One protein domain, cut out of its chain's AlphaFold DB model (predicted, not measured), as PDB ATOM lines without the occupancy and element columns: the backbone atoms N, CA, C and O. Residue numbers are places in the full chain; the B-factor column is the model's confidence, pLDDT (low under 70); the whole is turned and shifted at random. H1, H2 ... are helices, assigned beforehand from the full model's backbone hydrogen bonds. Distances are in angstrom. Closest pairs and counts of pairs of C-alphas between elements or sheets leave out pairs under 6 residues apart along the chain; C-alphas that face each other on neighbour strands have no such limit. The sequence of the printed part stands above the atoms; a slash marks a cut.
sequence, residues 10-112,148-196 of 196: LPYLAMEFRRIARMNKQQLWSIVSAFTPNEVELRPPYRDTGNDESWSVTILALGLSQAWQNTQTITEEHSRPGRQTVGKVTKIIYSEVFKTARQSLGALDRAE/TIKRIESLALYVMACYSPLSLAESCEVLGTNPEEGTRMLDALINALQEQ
ATOM      1  N   LEU A  10       3.247  29.551  -1.955       87.38
ATOM      2  CA  LEU A  10       4.215  28.622  -1.365       87.38
ATOM      3  C   LEU A  10       3.668  27.189  -1.172       87.38
ATOM      4  O   LEU A  10       4.389  26.244  -1.503       87.38
ATOM      5  N   PRO A  11       2.408  26.971  -0.733       89.00
ATOM      6  CA  PRO A  11       1.844  25.622  -0.646       89.00
ATOM      7  C   PRO A  11       1.723  24.926  -2.009       89.00
ATOM      8  O   PRO A  11       2.014  23.735  -2.124       89.00
ATOM      9  N   TYR A  12       1.328  25.668  -3.047       89.12
ATOM     10  CA  TYR A  12       1.236  25.145  -4.411       89.12
ATOM     11  C   TYR A  12       2.626  24.840  -4.979       89.12
ATOM     12  O   TYR A  12       2.855  23.751  -5.499       89.12
ATOM     13  N   LEU A  13       3.580  25.760  -4.811       91.12
ATOM     14  CA  LEU A  13       4.967  25.578  -5.242       91.12
ATOM     15  C   LEU A  13       5.614  24.370  -4.560       91.12
ATOM     16  O   LEU A  13       6.278  23.582  -5.225       91.12
ATOM     17  N   ALA A  14       5.372  24.166  -3.261       92.69
ATOM     18  CA  ALA A  14       5.845  22.987  -2.536       92.69
ATOM     19  C   ALA A  14       5.272  21.684  -3.106       92.69
ATOM     20  O   ALA A  14       5.980  20.680  -3.209       92.69
ATOM     21  N   MET A  15       3.986  21.689  -3.458       94.00
ATOM     22  CA  MET A  15       3.312  20.537  -4.049       94.00
ATOM     23  C   MET A  15       3.871  20.216  -5.441       94.00
ATOM     24  O   MET A  15       4.290  19.079  -5.666       94.00
ATOM     25  N   GLU A  16       3.954  21.205  -6.336       92.75
ATOM     26  CA  GLU A  16       4.502  21.011  -7.683       92.75
ATOM     27  C   GLU A  16       5.981  20.628  -7.651       92.75
ATOM     28  O   GLU A  16       6.375  19.696  -8.347       92.75
ATOM     29  N   PHE A  17       6.786  21.253  -6.789       95.31
ATOM     30  CA  PHE A  17       8.193  20.896  -6.613       95.31
ATOM     31  C   PHE A  17       8.355  19.409  -6.277       95.31
ATOM     32  O   PHE A  17       9.078  18.685  -6.962       95.31
ATOM     33  N   ARG A  18       7.626  18.918  -5.263       95.56
ATOM     34  CA  ARG A  18       7.669  17.499  -4.878       95.56
ATOM     35  C   ARG A  18       7.164  16.592  -5.995       95.56
ATOM     36  O   ARG A  18       7.745  15.528  -6.215       95.56
ATOM     37  N   ARG A  19       6.088  16.988  -6.685       94.50
ATOM     38  CA  ARG A  19       5.511  16.223  -7.798       94.50
ATOM     39  C   ARG A  19       6.532  16.059  -8.922       94.50
ATOM     40  O   ARG A  19       6.793  14.933  -9.333       94.50
ATOM     41  N   ILE A  20       7.145  17.156  -9.359       94.00
ATOM     42  CA  ILE A  20       8.122  17.185 -10.451       94.00
ATOM     43  C   ILE A  20       9.391  16.425 -10.061       94.00
ATOM     44  O   ILE A  20       9.824  15.558 -10.820       94.00
ATOM     45  N   ALA A  21       9.951  16.675  -8.872       94.06
ATOM     46  CA  ALA A  21      11.138  15.965  -8.396       94.06
ATOM     47  C   ALA A  21      10.903  14.447  -8.319       94.06
ATOM     48  O   ALA A  21      11.763  13.657  -8.701       94.06
ATOM     49  N   ARG A  22       9.710  14.018  -7.882       93.81
ATOM     50  CA  ARG A  22       9.348  12.596  -7.826       93.81
ATOM     51  C   ARG A  22       9.167  11.988  -9.215       93.81
ATOM     52  O   ARG A  22       9.668  10.892  -9.450       93.81
ATOM     53  N   MET A  23       8.454  12.669 -10.111       92.88
ATOM     54  CA  MET A  23       8.203  12.177 -11.472       92.88
ATOM     55  C   MET A  23       9.494  12.043 -12.281       92.88
ATOM     56  O   MET A  23       9.628  11.102 -13.054       92.88
ATOM     57  N   ASN A  24      10.461  12.933 -12.050       92.19
ATOM     58  CA  ASN A  24      11.729  12.956 -12.773       92.19
ATOM     59  C   ASN A  24      12.890  12.339 -11.981       92.19
ATOM     60  O   ASN A  24      14.041  12.483 -12.382       92.19
ATOM     61  N   LYS A  25      12.616  11.623 -10.878       91.75
ATOM     62  CA  LYS A  25      13.653  11.069  -9.987       91.75
ATOM     63  C   LYS A  25      14.738  10.313 -10.755       91.75
ATOM     64  O   LYS A  25      15.915  10.527 -10.499       91.75
ATOM     65  N   GLN A  26      14.338   9.438 -11.678       89.25
ATOM     66  CA  GLN A  26      15.282   8.616 -12.442       89.25
ATOM     67  C   GLN A  26      16.157   9.455 -13.372       89.25
ATOM     68  O   GLN A  26      17.347   9.212 -13.474       89.25
ATOM     69  N   GLN A  27      15.591  10.487 -13.994       90.00
ATOM     70  CA  GLN A  27      16.321  11.370 -14.901       90.00
ATOM     71  C   GLN A  27      17.332  12.231 -14.146       90.00
ATOM     72  O   GLN A  27      18.484  12.334 -14.555       90.00
ATOM     73  N   LEU A  28      16.909  12.811 -13.020       91.69
ATOM     74  CA  LEU A  28      17.785  13.588 -12.144       91.69
ATOM     75  C   LEU A  28      18.918  12.717 -11.595       91.69
ATOM     76  O   LEU A  28      20.062  13.157 -11.565       91.69
ATOM     77  N   TRP A  29      18.607  11.473 -11.222       90.12
ATOM     78  CA  TRP A  29      19.609  10.493 -10.820       90.12
ATOM     79  C   TRP A  29      20.596  10.197 -11.951       90.12
ATOM     80  O   TRP A  29      21.791  10.331 -11.743       90.12
ATOM     81  N   SER A  30      20.123   9.884 -13.162       86.62
ATOM     82  CA  SER A  30      20.995   9.618 -14.313       86.62
ATOM     83  C   SER A  30      21.926  10.783 -14.642       86.62
ATOM     84  O   SER A  30      23.086  10.548 -14.963       86.62
ATOM     85  N   ILE A  31      21.440  12.027 -14.548       85.56
ATOM     86  CA  ILE A  31      22.277  13.218 -14.738       85.56
ATOM     87  C   ILE A  31      23.368  13.248 -13.669       85.56
ATOM     88  O   ILE A  31      24.543  13.303 -14.009       85.56
ATOM     89  N   VAL A  32      22.995  13.176 -12.391       88.19
ATOM     90  CA  VAL A  32      23.953  13.261 -11.280       88.19
ATOM     91  C   VAL A  32      24.980  12.130 -11.331       88.19
ATOM     92  O   VAL A  32      26.171  12.402 -11.229       88.19
ATOM     93  N   SER A  33      24.544  10.891 -11.561       83.81
ATOM     94  CA  SER A  33      25.438   9.735 -11.628       83.81
ATOM     95  C   SER A  33      26.407   9.789 -12.808       83.81
ATOM     96  O   SER A  33      27.484   9.215 -12.734       83.81
ATOM     97  N   ALA A  34      26.065  10.497 -13.888       79.69
ATOM     98  CA  ALA A  34      26.995  10.717 -14.990       79.69
ATOM     99  C   ALA A  34      28.106  11.728 -14.637       79.69
ATOM    100  O   ALA A  34      29.153  11.711 -15.273       79.69
ATOM    101  N   PHE A  35      27.885  12.592 -13.639       75.94
ATOM    102  CA  PHE A  35      28.875  13.542 -13.112       75.94
ATOM    103  C   PHE A  35      29.650  13.014 -11.900       75.94
ATOM    104  O   PHE A  35      30.591  13.674 -11.459       75.94
ATOM    105  N   THR A  36      29.274  11.863 -11.344       73.00
ATOM    106  CA  THR A  36      30.073  11.188 -10.319       73.00
ATOM    107  C   THR A  36      31.066  10.236 -10.981       73.00
ATOM    108  O   THR A  36      30.649   9.460 -11.842       73.00
ATOM    109  N   PRO A  37      32.354  10.259 -10.597       61.91
ATOM    110  CA  PRO A  37      33.320   9.276 -11.071       61.91
ATOM    111  C   PRO A  37      32.856   7.865 -10.710       61.91
ATOM    112  O   PRO A  37      32.323   7.656  -9.623       61.91
ATOM    113  N   ASN A  38      33.089   6.899 -11.597       55.75
ATOM    114  CA  ASN A  38      32.995   5.488 -11.226       55.75
ATOM    115  C   ASN A  38      34.256   5.095 -10.432       55.75
ATOM    116  O   ASN A  38      35.354   5.521 -10.802       55.75
ATOM    117  N   GLU A  39      34.130   4.191  -9.453       45.56
ATOM    118  CA  GLU A  39      35.219   3.501  -8.717       45.56
ATOM    119  C   GLU A  39      36.460   3.079  -9.551       45.56
ATOM    120  O   GLU A  39      37.538   2.845  -9.000       45.56
ATOM    121  N   VAL A  40      36.329   2.943 -10.876       45.00
ATOM    122  CA  VAL A  40      37.403   2.526 -11.796       45.00
ATOM    123  C   VAL A  40      38.378   3.665 -12.140       45.00
ATOM    124  O   VAL A  40      39.538   3.383 -12.441       45.00
ATOM    125  N   GLU A  41      37.950   4.931 -12.079       47.06
ATOM    126  CA  GLU A  41      38.798   6.098 -12.395       47.06
ATOM    127  C   GLU A  41      39.458   6.723 -11.156       47.06
ATOM    128  O   GLU A  41      40.485   7.389 -11.278       47.06
ATOM    129  N   LEU A  42      38.947   6.443  -9.952       47.16
ATOM    130  CA  LEU A  42      39.541   6.919  -8.702       47.16
ATOM    131  C   LEU A  42      40.803   6.106  -8.360       47.16
ATOM    132  O   LEU A  42      40.740   4.959  -7.903       47.16
ATOM    133  N   ARG A  43      41.987   6.703  -8.558       43.91
ATOM    134  CA  ARG A  43      43.241   6.182  -7.985       43.91
ATOM    135  C   ARG A  43      43.235   6.350  -6.450       43.91
ATOM    136  O   ARG A  43      42.578   7.254  -5.935       43.91
ATOM    137  N   PRO A  44      43.955   5.495  -5.694       43.03
ATOM    138  CA  PRO A  44      44.090   5.646  -4.239       43.03
ATOM    139  C   PRO A  44      44.558   7.069  -3.882       43.03
ATOM    140  O   PRO A  44      45.457   7.558  -4.570       43.03
ATOM    141  N   PRO A  45      43.979   7.728  -2.851       50.44
ATOM    142  CA  PRO A  45      43.430   7.142  -1.616       50.44
ATOM    143  C   PRO A  45      41.892   7.135  -1.483       50.44
ATOM    144  O   PRO A  45      41.371   6.668  -0.472       50.44
ATOM    145  N   TYR A  46      41.142   7.601  -2.483       50.59
ATOM    146  CA  TYR A  46      39.675   7.755  -2.386       50.59
ATOM    147  C   TYR A  46      38.879   6.443  -2.482       50.59
ATOM    148  O   TYR A  46      37.663   6.432  -2.306       50.59
ATOM    149  N   ARG A  47      39.577   5.320  -2.697       49.44
ATOM    150  CA  ARG A  47      39.001   3.970  -2.767       49.44
ATOM    151  C   ARG A  47      38.363   3.501  -1.454       49.44
ATOM    152  O   ARG A  47      37.506   2.628  -1.490       49.44
ATOM    153  N   ASP A  48      38.767   4.080  -0.320       47.66
ATOM    154  CA  ASP A  48      38.302   3.670   1.014       47.66
ATOM    155  C   ASP A  48      37.198   4.576   1.594       47.66
ATOM    156  O   ASP A  48      36.618   4.265   2.637       47.66
ATOM    157  N   THR A  49      36.835   5.674   0.921       49.06
ATOM    158  CA  THR A  49      35.738   6.561   1.349       49.06
ATOM    159  C   THR A  49      34.407   6.168   0.708       49.06
ATOM    160  O   THR A  49      33.828   6.929  -0.053       49.06
ATOM    161  N   GLY A  50      33.947   4.959   1.038       48.03
ATOM    162  CA  GLY A  50      32.549   4.508   1.045       48.03
ATOM    163  C   GLY A  50      31.584   4.995  -0.050       48.03
ATOM    164  O   GLY A  50      31.025   6.081   0.055       48.03
ATOM    165  N   ASN A  51      31.236   4.062  -0.944       54.09
ATOM    166  CA  ASN A  51      30.024   3.991  -1.772       54.09
ATOM    167  C   ASN A  51      29.759   5.213  -2.681       54.09
ATOM    168  O   ASN A  51      29.215   6.221  -2.233       54.09
ATOM    169  N   ASP A  52      30.006   5.075  -3.989       55.34
ATOM    170  CA  ASP A  52      29.670   6.053  -5.049       55.34
ATOM    171  C   ASP A  52      28.209   6.557  -4.978       55.34
ATOM    172  O   ASP A  52      27.901   7.715  -5.290       55.34
ATOM    173  N   GLU A  53      27.293   5.721  -4.473       60.88
ATOM    174  CA  GLU A  53      25.905   6.105  -4.198       60.88
ATOM    175  C   GLU A  53      25.791   7.266  -3.198       60.88
ATOM    176  O   GLU A  53      24.906   8.107  -3.334       60.88
ATOM    177  N   SER A  54      26.693   7.359  -2.219       70.94
ATOM    178  CA  SER A  54      26.716   8.417  -1.201       70.94
ATOM    179  C   SER A  54      26.989   9.793  -1.816       70.94
ATOM    180  O   SER A  54      26.333  10.782  -1.469       70.94
ATOM    181  N   TRP A  55      27.899   9.858  -2.792       75.62
ATOM    182  CA  TRP A  55      28.226  11.092  -3.507       75.62
ATOM    183  C   TRP A  55      27.086  11.534  -4.414       75.62
ATOM    184  O   TRP A  55      26.639  12.678  -4.318       75.62
ATOM    185  N   SER A  56      26.541  10.617  -5.219       83.88
ATOM    186  CA  SER A  56      25.364  10.898  -6.053       83.88
ATOM    187  C   SER A  56      24.167  11.362  -5.211       83.88
ATOM    188  O   SER A  56      23.501  12.344  -5.547       83.88
ATOM    189  N   VAL A  57      23.910  10.711  -4.071       86.06
ATOM    190  CA  VAL A  57      22.849  11.112  -3.133       86.06
ATOM    191  C   VAL A  57      23.108  12.508  -2.570       86.06
ATOM    192  O   VAL A  57      22.180  13.317  -2.522       86.06
ATOM    193  N   THR A  58      24.347  12.812  -2.181       86.12
ATOM    194  CA  THR A  58      24.720  14.121  -1.625       86.12
ATOM    195  C   THR A  58      24.536  15.233  -2.653       86.12
ATOM    196  O   THR A  58      23.885  16.236  -2.359       86.12
ATOM    197  N   ILE A  59      25.028  15.040  -3.879       88.62
ATOM    198  CA  ILE A  59      24.883  16.001  -4.980       88.62
ATOM    199  C   ILE A  59      23.406  16.238  -5.293       88.62
ATOM    200  O   ILE A  59      22.967  17.386  -5.381       88.62
ATOM    201  N   LEU A  60      22.614  15.167  -5.409       91.50
ATOM    202  CA  LEU A  60      21.186  15.281  -5.688       91.50
ATOM    203  C   LEU A  60      20.440  15.995  -4.550       91.50
ATOM    204  O   LEU A  60      19.591  16.846  -4.813       91.50
ATOM    205  N   ALA A  61      20.755  15.685  -3.290       92.25
ATOM    206  CA  ALA A  61      20.141  16.328  -2.131       92.25
ATOM    207  C   ALA A  61      20.488  17.823  -2.044       92.25
ATOM    208  O   ALA A  61      19.599  18.644  -1.794       92.25
ATOM    209  N   LEU A  62      21.749  18.188  -2.289       93.19
ATOM    210  CA  LEU A  62      22.201  19.580  -2.339       93.19
ATOM    211  C   LEU A  62      21.523  20.341  -3.485       93.19
ATOM    212  O   LEU A  62      20.932  21.396  -3.248       93.19
ATOM    213  N   GLY A  63      21.518  19.771  -4.693       94.56
ATOM    214  CA  GLY A  63      20.879  20.368  -5.865       94.56
ATOM    215  C   GLY A  63      19.377  20.580  -5.673       94.56
ATOM    216  O   GLY A  63      18.860  21.661  -5.946       94.56
ATOM    217  N   LEU A  64      18.664  19.595  -5.113       96.56
ATOM    218  CA  LEU A  64      17.238  19.735  -4.786       96.56
ATOM    219  C   LEU A  64      16.987  20.753  -3.666       96.56
ATOM    220  O   LEU A  64      15.981  21.463  -3.698       96.56
ATOM    221  N   SER A  65      17.886  20.861  -2.689       96.25
ATOM    222  CA  SER A  65      17.775  21.866  -1.627       96.25
ATOM    223  C   SER A  65      17.912  23.282  -2.190       96.25
ATOM    224  O   SER A  65      17.086  24.146  -1.886       96.25
ATOM    225  N   GLN A  66      18.890  23.505  -3.072       96.19
ATOM    226  CA  GLN A  66      19.074  24.786  -3.756       96.19
ATOM    227  C   GLN A  66      17.904  25.098  -4.700       96.19
ATOM    228  O   GLN A  66      17.380  26.214  -4.702       96.19
ATOM    229  N   ALA A  67      17.420  24.093  -5.435       96.44
ATOM    230  CA  ALA A  67      16.240  24.219  -6.284       96.44
ATOM    231  C   ALA A  67      15.004  24.645  -5.484       96.44
ATOM    232  O   ALA A  67      14.225  25.484  -5.942       96.44
ATOM    233  N   TRP A  68      14.816  24.099  -4.279       96.31
ATOM    234  CA  TRP A  68      13.698  24.470  -3.418       96.31
ATOM    235  C   TRP A  68      13.800  25.921  -2.936       96.31
ATOM    236  O   TRP A  68      12.799  26.637  -2.955       96.31
ATOM    237  N   GLN A  69      14.992  26.381  -2.546       94.81
ATOM    238  CA  GLN A  69      15.213  27.786  -2.183       94.81
ATOM    239  C   GLN A  69      14.867  28.722  -3.348       94.81
ATOM    240  O   GLN A  69      14.122  29.684  -3.167       94.81
ATOM    241  N   ASN A  70      15.317  28.392  -4.559       92.81
ATOM    242  CA  ASN A  70      15.080  29.226  -5.738       92.81
ATOM    243  C   ASN A  70      13.611  29.179  -6.191       92.81
ATOM    244  O   ASN A  70      13.050  30.196  -6.594       92.81
ATOM    245  N   THR A  71      12.937  28.038  -6.034       93.12
ATOM    246  CA  THR A  71      11.505  27.883  -6.343       93.12
ATOM    247  C   THR A  71      10.628  28.807  -5.498       93.12
ATOM    248  O   THR A  71       9.642  29.344  -6.000       93.12
ATOM    249  N   GLN A  72      10.992  29.055  -4.237       90.06
ATOM    250  CA  GLN A  72      10.236  29.949  -3.346       90.06
ATOM    251  C   GLN A  72      10.222  31.409  -3.822       90.06
ATOM    252  O   GLN A  72       9.349  32.176  -3.410       90.06
ATOM    253  N   THR A  73      11.153  31.788  -4.703       88.69
ATOM    254  CA  THR A  73      11.230  33.138  -5.280       88.69
ATOM    255  C   THR A  73      10.290  33.342  -6.471       88.69
ATOM    256  O   THR A  73      10.132  34.471  -6.930       88.69
ATOM    257  N   ILE A  74       9.628  32.280  -6.960       87.00
ATOM    258  CA  ILE A  74       8.629  32.398  -8.023       87.00
ATOM    259  C   ILE A  74       7.451  33.230  -7.513       87.00
ATOM    260  O   ILE A  74       6.696  32.812  -6.632       87.00
ATOM    261  N   THR A  75       7.266  34.385  -8.140       79.81
ATOM    262  CA  THR A  75       6.065  35.206  -8.040       79.81
ATOM    263  C   THR A  75       5.299  35.122  -9.360       79.81
ATOM    264  O   THR A  75       5.885  35.064 -10.447       79.81
ATOM    265  N   GLU A  76       3.972  35.064  -9.283       68.69
ATOM    266  CA  GLU A  76       3.108  35.168 -10.458       68.69
ATOM    267  C   GLU A  76       2.202  36.388 -10.326       68.69
ATOM    268  O   GLU A  76       1.527  36.561  -9.312       68.69
ATOM    269  N   GLU A  77       2.186  37.226 -11.367       62.16
ATOM    270  CA  GLU A  77       1.292  38.389 -11.473       62.16
ATOM    271  C   GLU A  77      -0.176  37.986 -11.683       62.16
ATOM    272  O   GLU A  77      -1.079  38.792 -11.476       62.16
ATOM    273  N   HIS A  78      -0.435  36.735 -12.077       54.03
ATOM    274  CA  HIS A  78      -1.769  36.248 -12.403       54.03
ATOM    275  C   HIS A  78      -2.254  35.252 -11.353       54.03
ATOM    276  O   HIS A  78      -1.531  34.365 -10.915       54.03
ATOM    277  N   SER A  79      -3.520  35.394 -10.966       54.03
ATOM    278  CA  SER A  79      -4.155  34.810  -9.778       54.03
ATOM    279  C   SER A  79      -4.268  33.276  -9.756       54.03
ATOM    280  O   SER A  79      -4.948  32.731  -8.885       54.03
ATOM    281  N   ARG A  80      -3.687  32.562 -10.729       60.25
ATOM    282  CA  ARG A  80      -3.769  31.102 -10.835       60.25
ATOM    283  C   ARG A  80      -2.440  30.505 -11.295       60.25
ATOM    284  O   ARG A  80      -2.126  30.620 -12.480       60.25
ATOM    285  N   PRO A  81      -1.753  29.779 -10.401       64.56
ATOM    286  CA  PRO A  81      -0.661  28.904 -10.782       64.56
ATOM    287  C   PRO A  81      -1.124  27.912 -11.847       64.56
ATOM    288  O   PRO A  81      -2.196  27.313 -11.737       64.56
ATOM    289  N   GLY A  82      -0.337  27.769 -12.907       74.62
ATOM    290  CA  GLY A  82      -0.724  27.020 -14.096       74.62
ATOM    291  C   GLY A  82       0.457  26.350 -14.787       74.62
ATOM    292  O   GLY A  82       1.499  26.082 -14.187       74.62
ATOM    293  N   ARG A  83       0.308  26.080 -16.089       77.56
ATOM    294  CA  ARG A  83       1.333  25.397 -16.900       77.56
ATOM    295  C   ARG A  83       2.684  26.127 -16.889       77.56
ATOM    296  O   ARG A  83       3.723  25.477 -16.909       77.56
ATOM    297  N   GLN A  84       2.667  27.458 -16.815       81.94
ATOM    298  CA  GLN A  84       3.884  28.271 -16.736       81.94
ATOM    299  C   GLN A  84       4.639  28.056 -15.420       81.94
ATOM    300  O   GLN A  84       5.862  27.939 -15.443       81.94
ATOM    301  N   THR A  85       3.936  27.931 -14.291       87.06
ATOM    302  CA  THR A  85       4.554  27.623 -12.995       87.06
ATOM    303  C   THR A  85       5.264  26.279 -13.044       87.06
ATOM    304  O   THR A  85       6.408  26.172 -12.623       87.06
ATOM    305  N   VAL A  86       4.612  25.263 -13.620       88.88
ATOM    306  CA  VAL A  86       5.187  23.919 -13.776       88.88
ATOM    307  C   VAL A  86       6.473  23.968 -14.602       88.88
ATOM    308  O   VAL A  86       7.473  23.376 -14.196       88.88
ATOM    309  N   GLY A  87       6.480  24.709 -15.716       88.56
ATOM    310  CA  GLY A  87       7.681  24.911 -16.534       88.56
ATOM    311  C   GLY A  87       8.811  25.586 -15.752       88.56
ATOM    312  O   GLY A  87       9.924  25.066 -15.715       88.56
ATOM    313  N   LYS A  88       8.514  26.677 -15.031       90.88
ATOM    314  CA  LYS A  88       9.492  27.393 -14.192       90.88
ATOM    315  C   LYS A  88      10.082  26.504 -13.096       90.88
ATOM    316  O   LYS A  88      11.299  26.451 -12.953       90.88
ATOM    317  N   VAL A  89       9.240  25.788 -12.347       93.19
ATOM    318  CA  VAL A  89       9.687  24.870 -11.284       93.19
ATOM    319  C   VAL A  89      10.547  23.752 -11.869       93.19
ATOM    320  O   VAL A  89      11.607  23.452 -11.330       93.19
ATOM    321  N   THR A  90      10.130  23.171 -12.999       93.31
ATOM    322  CA  THR A  90      10.912  22.140 -13.694       93.31
ATOM    323  C   THR A  90      12.285  22.680 -14.073       93.31
ATOM    324  O   THR A  90      13.291  22.085 -13.699       93.31
ATOM    325  N   LYS A  91      12.342  23.841 -14.732       93.69
ATOM    326  CA  LYS A  91      13.598  24.473 -15.138       93.69
ATOM    327  C   LYS A  91      14.527  24.714 -13.945       93.69
ATOM    328  O   LYS A  91      15.688  24.337 -14.015       93.69
ATOM    329  N   ILE A  92      14.014  25.256 -12.836       95.50
ATOM    330  CA  ILE A  92      14.806  25.479 -11.613       95.50
ATOM    331  C   ILE A  92      15.383  24.165 -11.073       95.50
ATOM    332  O   ILE A  92      16.562  24.122 -10.731       95.50
ATOM    333  N   ILE A  93      14.585  23.093 -11.018       95.88
ATOM    334  CA  ILE A  93      15.053  21.784 -10.540       95.88
ATOM    335  C   ILE A  93      16.219  21.278 -11.391       95.88
ATOM    336  O   ILE A  93      17.260  20.938 -10.831       95.88
ATOM    337  N   TYR A  94      16.076  21.249 -12.718       94.62
ATOM    338  CA  TYR A  94      17.160  20.772 -13.579       94.62
ATOM    339  C   TYR A  94      18.378  21.697 -13.535       94.62
ATOM    340  O   TYR A  94      19.490  21.192 -13.427       94.62
ATOM    341  N   SER A  95      18.192  23.021 -13.552       94.38
ATOM    342  CA  SER A  95      19.293  23.989 -13.471       94.38
ATOM    343  C   SER A  95      20.128  23.826 -12.211       94.38
ATOM    344  O   SER A  95      21.349  23.736 -12.311       94.38
ATOM    345  N   GLU A  96      19.505  23.760 -11.033       96.00
ATOM    346  CA  GLU A  96      20.272  23.652  -9.789       96.00
ATOM    347  C   GLU A  96      20.902  22.269  -9.627       96.00
ATOM    348  O   GLU A  96      22.078  22.188  -9.288       96.00
ATOM    349  N   VAL A  97      20.187  21.182  -9.945       93.94
ATOM    350  CA  VAL A  97      20.762  19.825  -9.879       93.94
ATOM    351  C   VAL A  97      21.949  19.684 -10.832       93.94
ATOM    352  O   VAL A  97      23.004  19.196 -10.430       93.94
ATOM    353  N   PHE A  98      21.810  20.155 -12.072       91.12
ATOM    354  CA  PHE A  98      22.883  20.115 -13.060       91.12
ATOM    355  C   PHE A  98      24.080  20.976 -12.636       91.12
ATOM    356  O   PHE A  98      25.226  20.529 -12.692       91.12
ATOM    357  N   LYS A  99      23.830  22.203 -12.163       91.00
ATOM    358  CA  LYS A  99      24.877  23.110 -11.687       91.00
ATOM    359  C   LYS A  99      25.640  22.516 -10.506       91.00
ATOM    360  O   LYS A  99      26.867  22.559 -10.520       91.00
ATOM    361  N   THR A 100      24.943  21.948  -9.522       90.50
ATOM    362  CA  THR A 100      25.581  21.279  -8.382       90.50
ATOM    363  C   THR A 100      26.431  20.100  -8.853       90.50
ATOM    364  O   THR A 100      27.595  20.022  -8.478       90.50
ATOM    365  N   ALA A 101      25.910  19.244  -9.737       87.75
ATOM    366  CA  ALA A 101      26.653  18.099 -10.270       87.75
ATOM    367  C   ALA A 101      27.929  18.518 -11.022       87.75
ATOM    368  O   ALA A 101      29.016  18.002 -10.761       87.75
ATOM    369  N   ARG A 102      27.826  19.530 -11.887       84.75
ATOM    370  CA  ARG A 102      28.970  20.098 -12.609       84.75
ATOM    371  C   ARG A 102      30.013  20.707 -11.666       84.75
ATOM    372  O   ARG A 102      31.210  20.578 -11.905       84.75
ATOM    373  N   GLN A 103      29.571  21.391 -10.611       84.31
ATOM    374  CA  GLN A 103      30.465  21.977  -9.608       84.31
ATOM    375  C   GLN A 103      31.204  20.910  -8.800       84.31
ATOM    376  O   GLN A 103      32.370  21.119  -8.477       84.31
ATOM    377  N   SER A 104      30.555  19.781  -8.503       78.75
ATOM    378  CA  SER A 104      31.175  18.659  -7.797       78.75
ATOM    379  C   SER A 104      32.311  18.027  -8.597       78.75
ATOM    380  O   SER A 104      33.358  17.757  -8.020       78.75
ATOM    381  N   LEU A 105      32.158  17.889  -9.917       73.12
ATOM    382  CA  LEU A 105      33.237  17.403 -10.781       73.12
ATOM    383  C   LEU A 105      34.434  18.367 -10.791       73.12
ATOM    384  O   LEU A 105      35.559  17.962 -10.539       73.12
ATOM    385  N   GLY A 106      34.189  19.672 -10.950       66.06
ATOM    386  CA  GLY A 106      35.272  20.663 -10.902       66.06
ATOM    387  C   GLY A 106      35.906  20.847  -9.513       66.06
ATOM    388  O   GLY A 106      36.963  21.460  -9.405       66.06
ATOM    389  N   ALA A 107      35.257  20.398  -8.435       59.69
ATOM    390  CA  ALA A 107      35.850  20.348  -7.098       59.69
ATOM    391  C   ALA A 107      36.765  19.131  -6.927       59.69
ATOM    392  O   ALA A 107      37.781  19.249  -6.248       59.69
ATOM    393  N   LEU A 108      36.432  18.009  -7.571       59.62
ATOM    394  CA  LEU A 108      37.289  16.832  -7.622       59.62
ATOM    395  C   LEU A 108      38.581  17.126  -8.392       59.62
ATOM    396  O   LEU A 108      39.651  16.898  -7.840       59.62
ATOM    397  N   ASP A 109      38.484  17.747  -9.574       59.06
ATOM    398  CA  ASP A 109      39.659  18.125 -10.381       59.06
ATOM    399  C   ASP A 109      40.663  18.977  -9.567       59.06
ATOM    400  O   ASP A 109      41.868  18.750  -9.607       59.06
ATOM    401  N   ARG A 110      40.175  19.927  -8.750       57.97
ATOM    402  CA  ARG A 110      41.039  20.757  -7.882       57.97
ATOM    403  C   ARG A 110      41.610  20.002  -6.682       57.97
ATOM    404  O   ARG A 110      42.717  20.300  -6.249       57.97
ATOM    405  N   ALA A 111      40.853  19.062  -6.119       56.88
ATOM    406  CA  ALA A 111      41.334  18.233  -5.019       56.88
ATOM    407  C   ALA A 111      42.436  17.267  -5.488       56.88
ATOM    408  O   ALA A 111      43.338  16.960  -4.712       56.88
ATOM    409  N   GLU A 112      42.389  16.816  -6.744       53.94
ATOM    410  CA  GLU A 112      43.460  16.035  -7.373       53.94
ATOM    411  C   GLU A 112      44.737  16.870  -7.556       53.94
ATOM    412  O   GLU A 112      45.810  16.402  -7.176       53.94
ATOM    413  N   THR A 148      35.039  14.444 -21.556       70.75
ATOM    414  CA  THR A 148      34.109  13.801 -20.625       70.75
ATOM    415  C   THR A 148      32.954  14.722 -20.216       70.75
ATOM    416  O   THR A 148      31.801  14.332 -20.360       70.75
ATOM    417  N   ILE A 149      33.223  15.971 -19.823       74.19
ATOM    418  CA  ILE A 149      32.198  16.963 -19.448       74.19
ATOM    419  C   ILE A 149      31.242  17.222 -20.609       74.19
ATOM    420  O   ILE A 149      30.030  17.154 -20.427       74.19
ATOM    421  N   LYS A 150      31.769  17.437 -21.821       79.06
ATOM    422  CA  LYS A 150      30.927  17.662 -23.010       79.06
ATOM    423  C   LYS A 150      30.043  16.456 -23.334       79.06
ATOM    424  O   LYS A 150      28.899  16.614 -23.762       79.06
ATOM    425  N   ARG A 151      30.554  15.238 -23.126       77.62
ATOM    426  CA  ARG A 151      29.777  14.004 -23.298       77.62
ATOM    427  C   ARG A 151      28.657  13.907 -22.260       77.62
ATOM    428  O   ARG A 151      27.531  13.581 -22.628       77.62
ATOM    429  N   ILE A 152      28.944  14.225 -20.999       81.50
ATOM    430  CA  ILE A 152      27.947  14.225 -19.923       81.50
ATOM    431  C   ILE A 152      26.889  15.314 -20.163       81.50
ATOM    432  O   ILE A 152      25.699  15.044 -20.040       81.50
ATOM    433  N   GLU A 153      27.289  16.516 -20.584       87.25
ATOM    434  CA  GLU A 153      26.379  17.596 -20.991       87.25
ATOM    435  C   GLU A 153      25.456  17.162 -22.137       87.25
ATOM    436  O   GLU A 153      24.256  17.422 -22.093       87.25
ATOM    437  N   SER A 154      25.987  16.438 -23.126       86.31
ATOM    438  CA  SER A 154      25.196  15.898 -24.241       86.31
ATOM    439  C   SER A 154      24.184  14.848 -23.768       86.31
ATOM    440  O   SER A 154      23.036  14.852 -24.210       86.31
ATOM    441  N   LEU A 155      24.575  13.975 -22.832       85.81
ATOM    442  CA  LEU A 155      23.673  12.996 -22.214       85.81
ATOM    443  C   LEU A 155      22.586  13.676 -21.375       85.81
ATOM    444  O   LEU A 155      21.417  13.310 -21.476       85.81
ATOM    445  N   ALA A 156      22.944  14.690 -20.585       87.94
ATOM    446  CA  ALA A 156      21.988  15.474 -19.813       87.94
ATOM    447  C   ALA A 156      20.992  16.190 -20.736       87.94
ATOM    448  O   ALA A 156      19.788  16.164 -20.472       87.94
ATOM    449  N   LEU A 157      21.472  16.758 -21.848       91.38
ATOM    450  CA  LEU A 157      20.622  17.372 -22.863       91.38
ATOM    451  C   LEU A 157      19.642  16.366 -23.464       91.38
ATOM    452  O   LEU A 157      18.456  16.666 -23.561       91.38
ATOM    453  N   TYR A 158      20.113  15.168 -23.816       89.00
ATOM    454  CA  TYR A 158      19.265  14.098 -24.340       89.00
ATOM    455  C   TYR A 158      18.190  13.682 -23.332       89.00
ATOM    456  O   TYR A 158      17.011  13.605 -23.670       89.00
ATOM    457  N   VAL A 159      18.572  13.484 -22.067       86.81
ATOM    458  CA  VAL A 159      17.629  13.119 -21.004       86.81
ATOM    459  C   VAL A 159      16.550  14.192 -20.831       86.81
ATOM    460  O   VAL A 159      15.362  13.865 -20.770       86.81
ATOM    461  N   MET A 160      16.940  15.468 -20.792       88.50
ATOM    462  CA  MET A 160      15.997  16.579 -20.644       88.50
ATOM    463  C   MET A 160      15.091  16.732 -21.867       88.50
ATOM    464  O   MET A 160      13.873  16.799 -21.708       88.50
ATOM    465  N   ALA A 161      15.654  16.726 -23.075       87.75
ATOM    466  CA  ALA A 161      14.903  16.941 -24.308       87.75
ATOM    467  C   ALA A 161      13.926  15.795 -24.627       87.75
ATOM    468  O   ALA A 161      12.868  16.039 -25.204       87.75
ATOM    469  N   CYS A 162      14.260  14.553 -24.262       85.25
ATOM    470  CA  CYS A 162      13.436  13.389 -24.588       85.25
ATOM    471  C   CYS A 162      12.437  13.006 -23.493       85.25
ATOM    472  O   CYS A 162      11.390  12.439 -23.808       85.25
ATOM    473  N   TYR A 163      12.750  13.267 -22.221       83.56
ATOM    474  CA  TYR A 163      11.977  12.702 -21.112       83.56
ATOM    475  C   TYR A 163      11.461  13.728 -20.099       83.56
ATOM    476  O   TYR A 163      10.645  13.367 -19.247       83.56
ATOM    477  N   SER A 164      11.878  14.992 -20.185       83.00
ATOM    478  CA  SER A 164      11.317  16.064 -19.359       83.00
ATOM    479  C   SER A 164      10.200  16.809 -20.113       83.00
ATOM    480  O   SER A 164      10.094  16.704 -21.334       83.00
ATOM    481  N   PRO A 165       9.344  17.587 -19.423       83.19
ATOM    482  CA  PRO A 165       8.359  18.440 -20.086       83.19
ATOM    483  C   PRO A 165       8.965  19.731 -20.675       83.19
ATOM    484  O   PRO A 165       8.203  20.570 -21.157       83.19
ATOM    485  N   LEU A 166      10.288  19.922 -20.593       87.06
ATOM    486  CA  LEU A 166      10.984  21.071 -21.166       87.06
ATOM    487  C   LEU A 166      11.126  20.918 -22.681       87.06
ATOM    488  O   LEU A 166      11.381  19.835 -23.204       87.06
ATOM    489  N   SER A 167      11.013  22.031 -23.394       90.75
ATOM    490  CA  SER A 167      11.429  22.111 -24.792       90.75
ATOM    491  C   SER A 167      12.950  21.979 -24.932       90.75
ATOM    492  O   SER A 167      13.710  22.164 -23.975       90.75
ATOM    493  N   LEU A 168      13.423  21.716 -26.155       90.00
ATOM    494  CA  LEU A 168      14.857  21.724 -26.459       90.00
ATOM    495  C   LEU A 168      15.501  23.071 -26.101       90.00
ATOM    496  O   LEU A 168      16.579  23.090 -25.516       90.00
ATOM    497  N   ALA A 169      14.827  24.186 -26.401       91.81
ATOM    498  CA  ALA A 169      15.326  25.522 -26.084       91.81
ATOM    499  C   ALA A 169      15.504  25.709 -24.570       91.81
ATOM    500  O   ALA A 169      16.580  26.095 -24.125       91.81
ATOM    501  N   GLU A 170      14.499  25.342 -23.771       91.88
ATOM    502  CA  GLU A 170      14.581  25.411 -22.306       91.88
ATOM    503  C   GLU A 170      15.665  24.479 -21.744       91.88
ATOM    504  O   GLU A 170      16.348  24.836 -20.788       91.88
ATOM    505  N   SER A 171      15.860  23.309 -22.358       91.94
ATOM    506  CA  SER A 171      16.906  22.353 -21.969       91.94
ATOM    507  C   SER A 171      18.311  22.887 -22.284       91.94
ATOM    508  O   SER A 171      19.228  22.725 -21.485       91.94
ATOM    509  N   CYS A 172      18.481  23.579 -23.413       92.00
ATOM    510  CA  CYS A 172      19.728  24.261 -23.763       92.00
ATOM    511  C   CYS A 172      20.008  25.433 -22.808       92.00
ATOM    512  O   CYS A 172      21.134  25.590 -22.340       92.00
ATOM    513  N   GLU A 173      18.978  26.200 -22.436       91.50
ATOM    514  CA  GLU A 173      19.095  27.266 -21.434       91.50
ATOM    515  C   GLU A 173      19.541  26.733 -20.066       91.50
ATOM    516  O   GLU A 173      20.343  27.383 -19.398       91.50
ATOM    517  N   VAL A 174      19.058  25.555 -19.652       89.94
ATOM    518  CA  VAL A 174      19.511  24.886 -18.419       89.94
ATOM    519  C   VAL A 174      21.017  24.609 -18.455       89.94
ATOM    520  O   VAL A 174      21.691  24.791 -17.443       89.94
ATOM    521  N   LEU A 175      21.545  24.201 -19.612       87.94
ATOM    522  CA  LEU A 175      22.964  23.886 -19.803       87.94
ATOM    523  C   LEU A 175      23.838  25.122 -20.070       87.94
ATOM    524  O   LEU A 175      25.063  25.015 -20.064       87.94
ATOM    525  N   GLY A 176      23.234  26.294 -20.289       87.62
ATOM    526  CA  GLY A 176      23.955  27.490 -20.732       87.62
ATOM    527  C   GLY A 176      24.464  27.384 -22.174       87.62
ATOM    528  O   GLY A 176      25.427  28.058 -22.535       87.62
ATOM    529  N   THR A 177      23.831  26.543 -22.992       88.06
ATOM    530  CA  THR A 177      24.187  26.286 -24.393       88.06
ATOM    531  C   THR A 177      23.154  26.931 -25.321       88.06
ATOM    532  O   THR A 177      21.981  27.059 -24.973       88.06
ATOM    533  N   ASN A 178      23.561  27.354 -26.520       91.69
ATOM    534  CA  ASN A 178      22.610  27.837 -27.528       91.69
ATOM    535  C   ASN A 178      21.904  26.653 -28.240       91.69
ATOM    536  O   ASN A 178      22.479  25.568 -28.330       91.69
ATOM    537  N   PRO A 179      20.681  26.829 -28.781       90.88
ATOM    538  CA  PRO A 179      19.925  25.727 -29.389       90.88
ATOM    539  C   PRO A 179      20.605  25.046 -30.588       90.88
ATOM    540  O   PRO A 179      20.439  23.842 -30.787       90.88
ATOM    541  N   GLU A 180      21.378  25.785 -31.385       91.75
ATOM    542  CA  GLU A 180      22.091  25.238 -32.550       91.75
ATOM    543  C   GLU A 180      23.224  24.298 -32.123       91.75
ATOM    544  O   GLU A 180      23.418  23.222 -32.686       91.75
ATOM    545  N   GLU A 181      23.981  24.685 -31.101       90.62
ATOM    546  CA  GLU A 181      24.994  23.846 -30.474       90.62
ATOM    547  C   GLU A 181      24.371  22.657 -29.749       90.62
ATOM    548  O   GLU A 181      24.843  21.540 -29.936       90.62
ATOM    549  N   GLY A 182      23.266  22.857 -29.028       89.75
ATOM    550  CA  GLY A 182      22.528  21.762 -28.404       89.75
ATOM    551  C   GLY A 182      22.047  20.721 -29.419       89.75
ATOM    552  O   GLY A 182      22.210  19.524 -29.204       89.75
ATOM    553  N   THR A 183      21.542  21.162 -30.574       92.12
ATOM    554  CA  THR A 183      21.156  20.256 -31.671       92.12
ATOM    555  C   THR A 183      22.362  19.455 -32.166       92.12
ATOM    556  O   THR A 183      22.302  18.232 -32.223       92.12
ATOM    557  N   ARG A 184      23.504  20.116 -32.410       91.88
ATOM    558  CA  ARG A 184      24.745  19.433 -32.818       91.88
ATOM    559  C   ARG A 184      25.247  18.430 -31.775       91.88
ATOM    560  O   ARG A 184      25.759  17.380 -32.150       91.88
ATOM    561  N   MET A 185      25.115  18.741 -30.485       90.38
ATOM    562  CA  MET A 185      25.470  17.827 -29.393       90.38
ATOM    563  C   MET A 185      24.590  16.575 -29.398       90.38
ATOM    564  O   MET A 185      25.106  15.469 -29.246       90.38
ATOM    565  N   LEU A 186      23.279  16.739 -29.608       89.94
ATOM    566  CA  LEU A 186      22.347  15.617 -29.721       89.94
ATOM    567  C   LEU A 186      22.635  14.764 -30.955       89.94
ATOM    568  O   LEU A 186      22.729  13.549 -30.822       89.94
ATOM    569  N   ASP A 187      22.838  15.381 -32.120       90.50
ATOM    570  CA  ASP A 187      23.160  14.661 -33.356       90.50
ATOM    571  C   ASP A 187      24.452  13.849 -33.199       90.50
ATOM    572  O   ASP A 187      24.499  12.664 -33.531       90.50
ATOM    573  N   ALA A 188      25.497  14.457 -32.627       87.81
ATOM    574  CA  ALA A 188      26.762  13.778 -32.364       87.81
ATOM    575  C   ALA A 188      26.598  12.599 -31.391       87.81
ATOM    576  O   ALA A 188      27.172  11.533 -31.617       87.81
ATOM    577  N   LEU A 189      25.806  12.771 -30.329       86.38
ATOM    578  CA  LEU A 189      25.525  11.709 -29.366       86.38
ATOM    579  C   LEU A 189      24.730  10.561 -30.003       86.38
ATOM    580  O   LEU A 189      25.073   9.402 -29.791       86.38
ATOM    581  N   ILE A 190      23.689  10.870 -30.779       86.75
ATOM    582  CA  ILE A 190      22.847   9.869 -31.447       86.75
ATOM    583  C   ILE A 190      23.679   9.053 -32.437       86.75
ATOM    584  O   ILE A 190      23.617   7.826 -32.400       86.75
ATOM    585  N   ASN A 191      24.502   9.710 -33.258       86.75
ATOM    586  CA  ASN A 191      25.389   9.020 -34.195       86.75
ATOM    587  C   ASN A 191      26.374   8.102 -33.453       86.75
ATOM    588  O   ASN A 191      26.509   6.932 -33.797       86.75
ATOM    589  N   ALA A 192      26.982   8.583 -32.362       83.12
ATOM    590  CA  ALA A 192      27.899   7.781 -31.552       83.12
ATOM    591  C   ALA A 192      27.234   6.565 -30.876       83.12
ATOM    592  O   ALA A 192      27.919   5.592 -30.568       83.12
ATOM    593  N   LEU A 193      25.924   6.618 -30.613       79.62
ATOM    594  CA  LEU A 193      25.151   5.489 -30.081       79.62
ATOM    595  C   LEU A 193      24.728   4.492 -31.168       79.62
ATOM    596  O   LEU A 193      24.500   3.331 -30.852       79.62
ATOM    597  N   GLN A 194      24.595   4.931 -32.422       79.62
ATOM    598  CA  GLN A 194      24.231   4.073 -33.558       79.62
ATOM    599  C   GLN A 194      25.422   3.299 -34.136       79.62
ATOM    600  O   GLN A 194      25.225   2.281 -34.793       79.62
ATOM    601  N   GLU A 195      26.643   3.781 -33.911       76.06
ATOM    602  CA  GLU A 195      27.889   3.137 -34.350       76.06
ATOM    603  C   GLU A 195      28.390   2.031 -33.389       76.06
ATOM    604  O   GLU A 195      29.460   1.465 -33.623       76.06
ATOM    605  N   GLN A 196      27.639   1.718 -32.324       53.66
ATOM    606  CA  GLN A 196      27.921   0.651 -31.344       53.66
ATOM    607  C   GLN A 196      27.060  -0.591 -31.586       53.66
ATOM    608  O   GLN A 196      27.592  -1.705 -31.370       53.66
TER     609      GLN A 196
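Overview. This is residues 10 to 112 and 148 to 196 of the 196 residues of an uncharacterized protein of Corynebacterium kroppenstedtii (UniProt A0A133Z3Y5). The long helix H4 runs along an elongated stack of helices, with H1 and H3 packed on one side of it, H2 beside it, and H5 and H6 towards the other side. H7 crosses H5 at the far side of the stack, and residues 191 to 196 stick out. The printed part has 152 residues, with seven named helices in the order H1 to H7 and no named strand; the class is all helix. It is compact, with a radius of gyration of the C-alphas of 16.6 A, and spans 56 by 36 by 24 A.

Arrangement. H1, residues 10 to 23, and H2, residues 25 to 35, are close but not clearly touching, with their closest C-alphas, Ala 21 and Leu 28, 8.0 A apart. H2 touches the hub H4, residues 83 to 112, through residues 94 to 105 of H4 alone, at a shallow tilt of 26 degrees, the same way; the closest C-alphas, Val 32 and Ala 101, are 5.6 A apart. H3, residues 52 to 71, forms a helical hairpin with H4 at a steep tilt of 44 degrees, and the closest C-alphas, Gly 63 and Val 97, are 4.1 A apart. H2, H4 and H5, residues 148 to 163, form a bundle, helices side by side. H5 touches H2 at a shallow tilt of 12 degrees, opposite ways, with the closest C-alphas, Ile 31 and Ala 156, 5.6 A apart. H4 and H5 are near each other, with 10 pairs of C-alphas within 10 A. H6, residues 168 to 175, forms a helical hairpin with H5, with the closest C-alphas, Ala 161 and Leu 168, 5.2 A apart. H7, residues 179 to 194, touches H5 through residues 182 to 189 of H7 and 151 to 158 of H5 alone, about perpendicular at 84 degrees; the closest C-alphas, Ser 154 and Met 185, are 5.5 A apart. H4 and H7 are apart. Every O i to N i+4 pair is within hydrogen-bond range in H1, H2, H3, H5, H6 and H7; in H4 25 of 26 are.

Along the chain. H1 begins at C-alpha 10, (4.215, 28.622, -1.365), and measures 19.7 A; H2 measures 15.7 A and H3 28.4 A. H4 measures 44.2 A and ends at C-alpha 112, (43.460, 16.035, -7.373). H5 measures 22.2 A, H6 10.7 A and H7 22.5 A, ending at C-alpha 194, (24.231, 4.073, -33.558).

Size, cuts and confidence. The two C-alphas farthest apart, those of Pro 44 and Ser 79, are 56.6 A apart. Residues 113 to 147 are not printed, and C-alphas 112 and 148 are 16.4 A apart across the cut. The links H2 to H3 and H3 to H4 are long. The mean pLDDT of the printed part is 81.3; residues 37 to 53, 76 to 81, 106 to 112 and 196 are under 70.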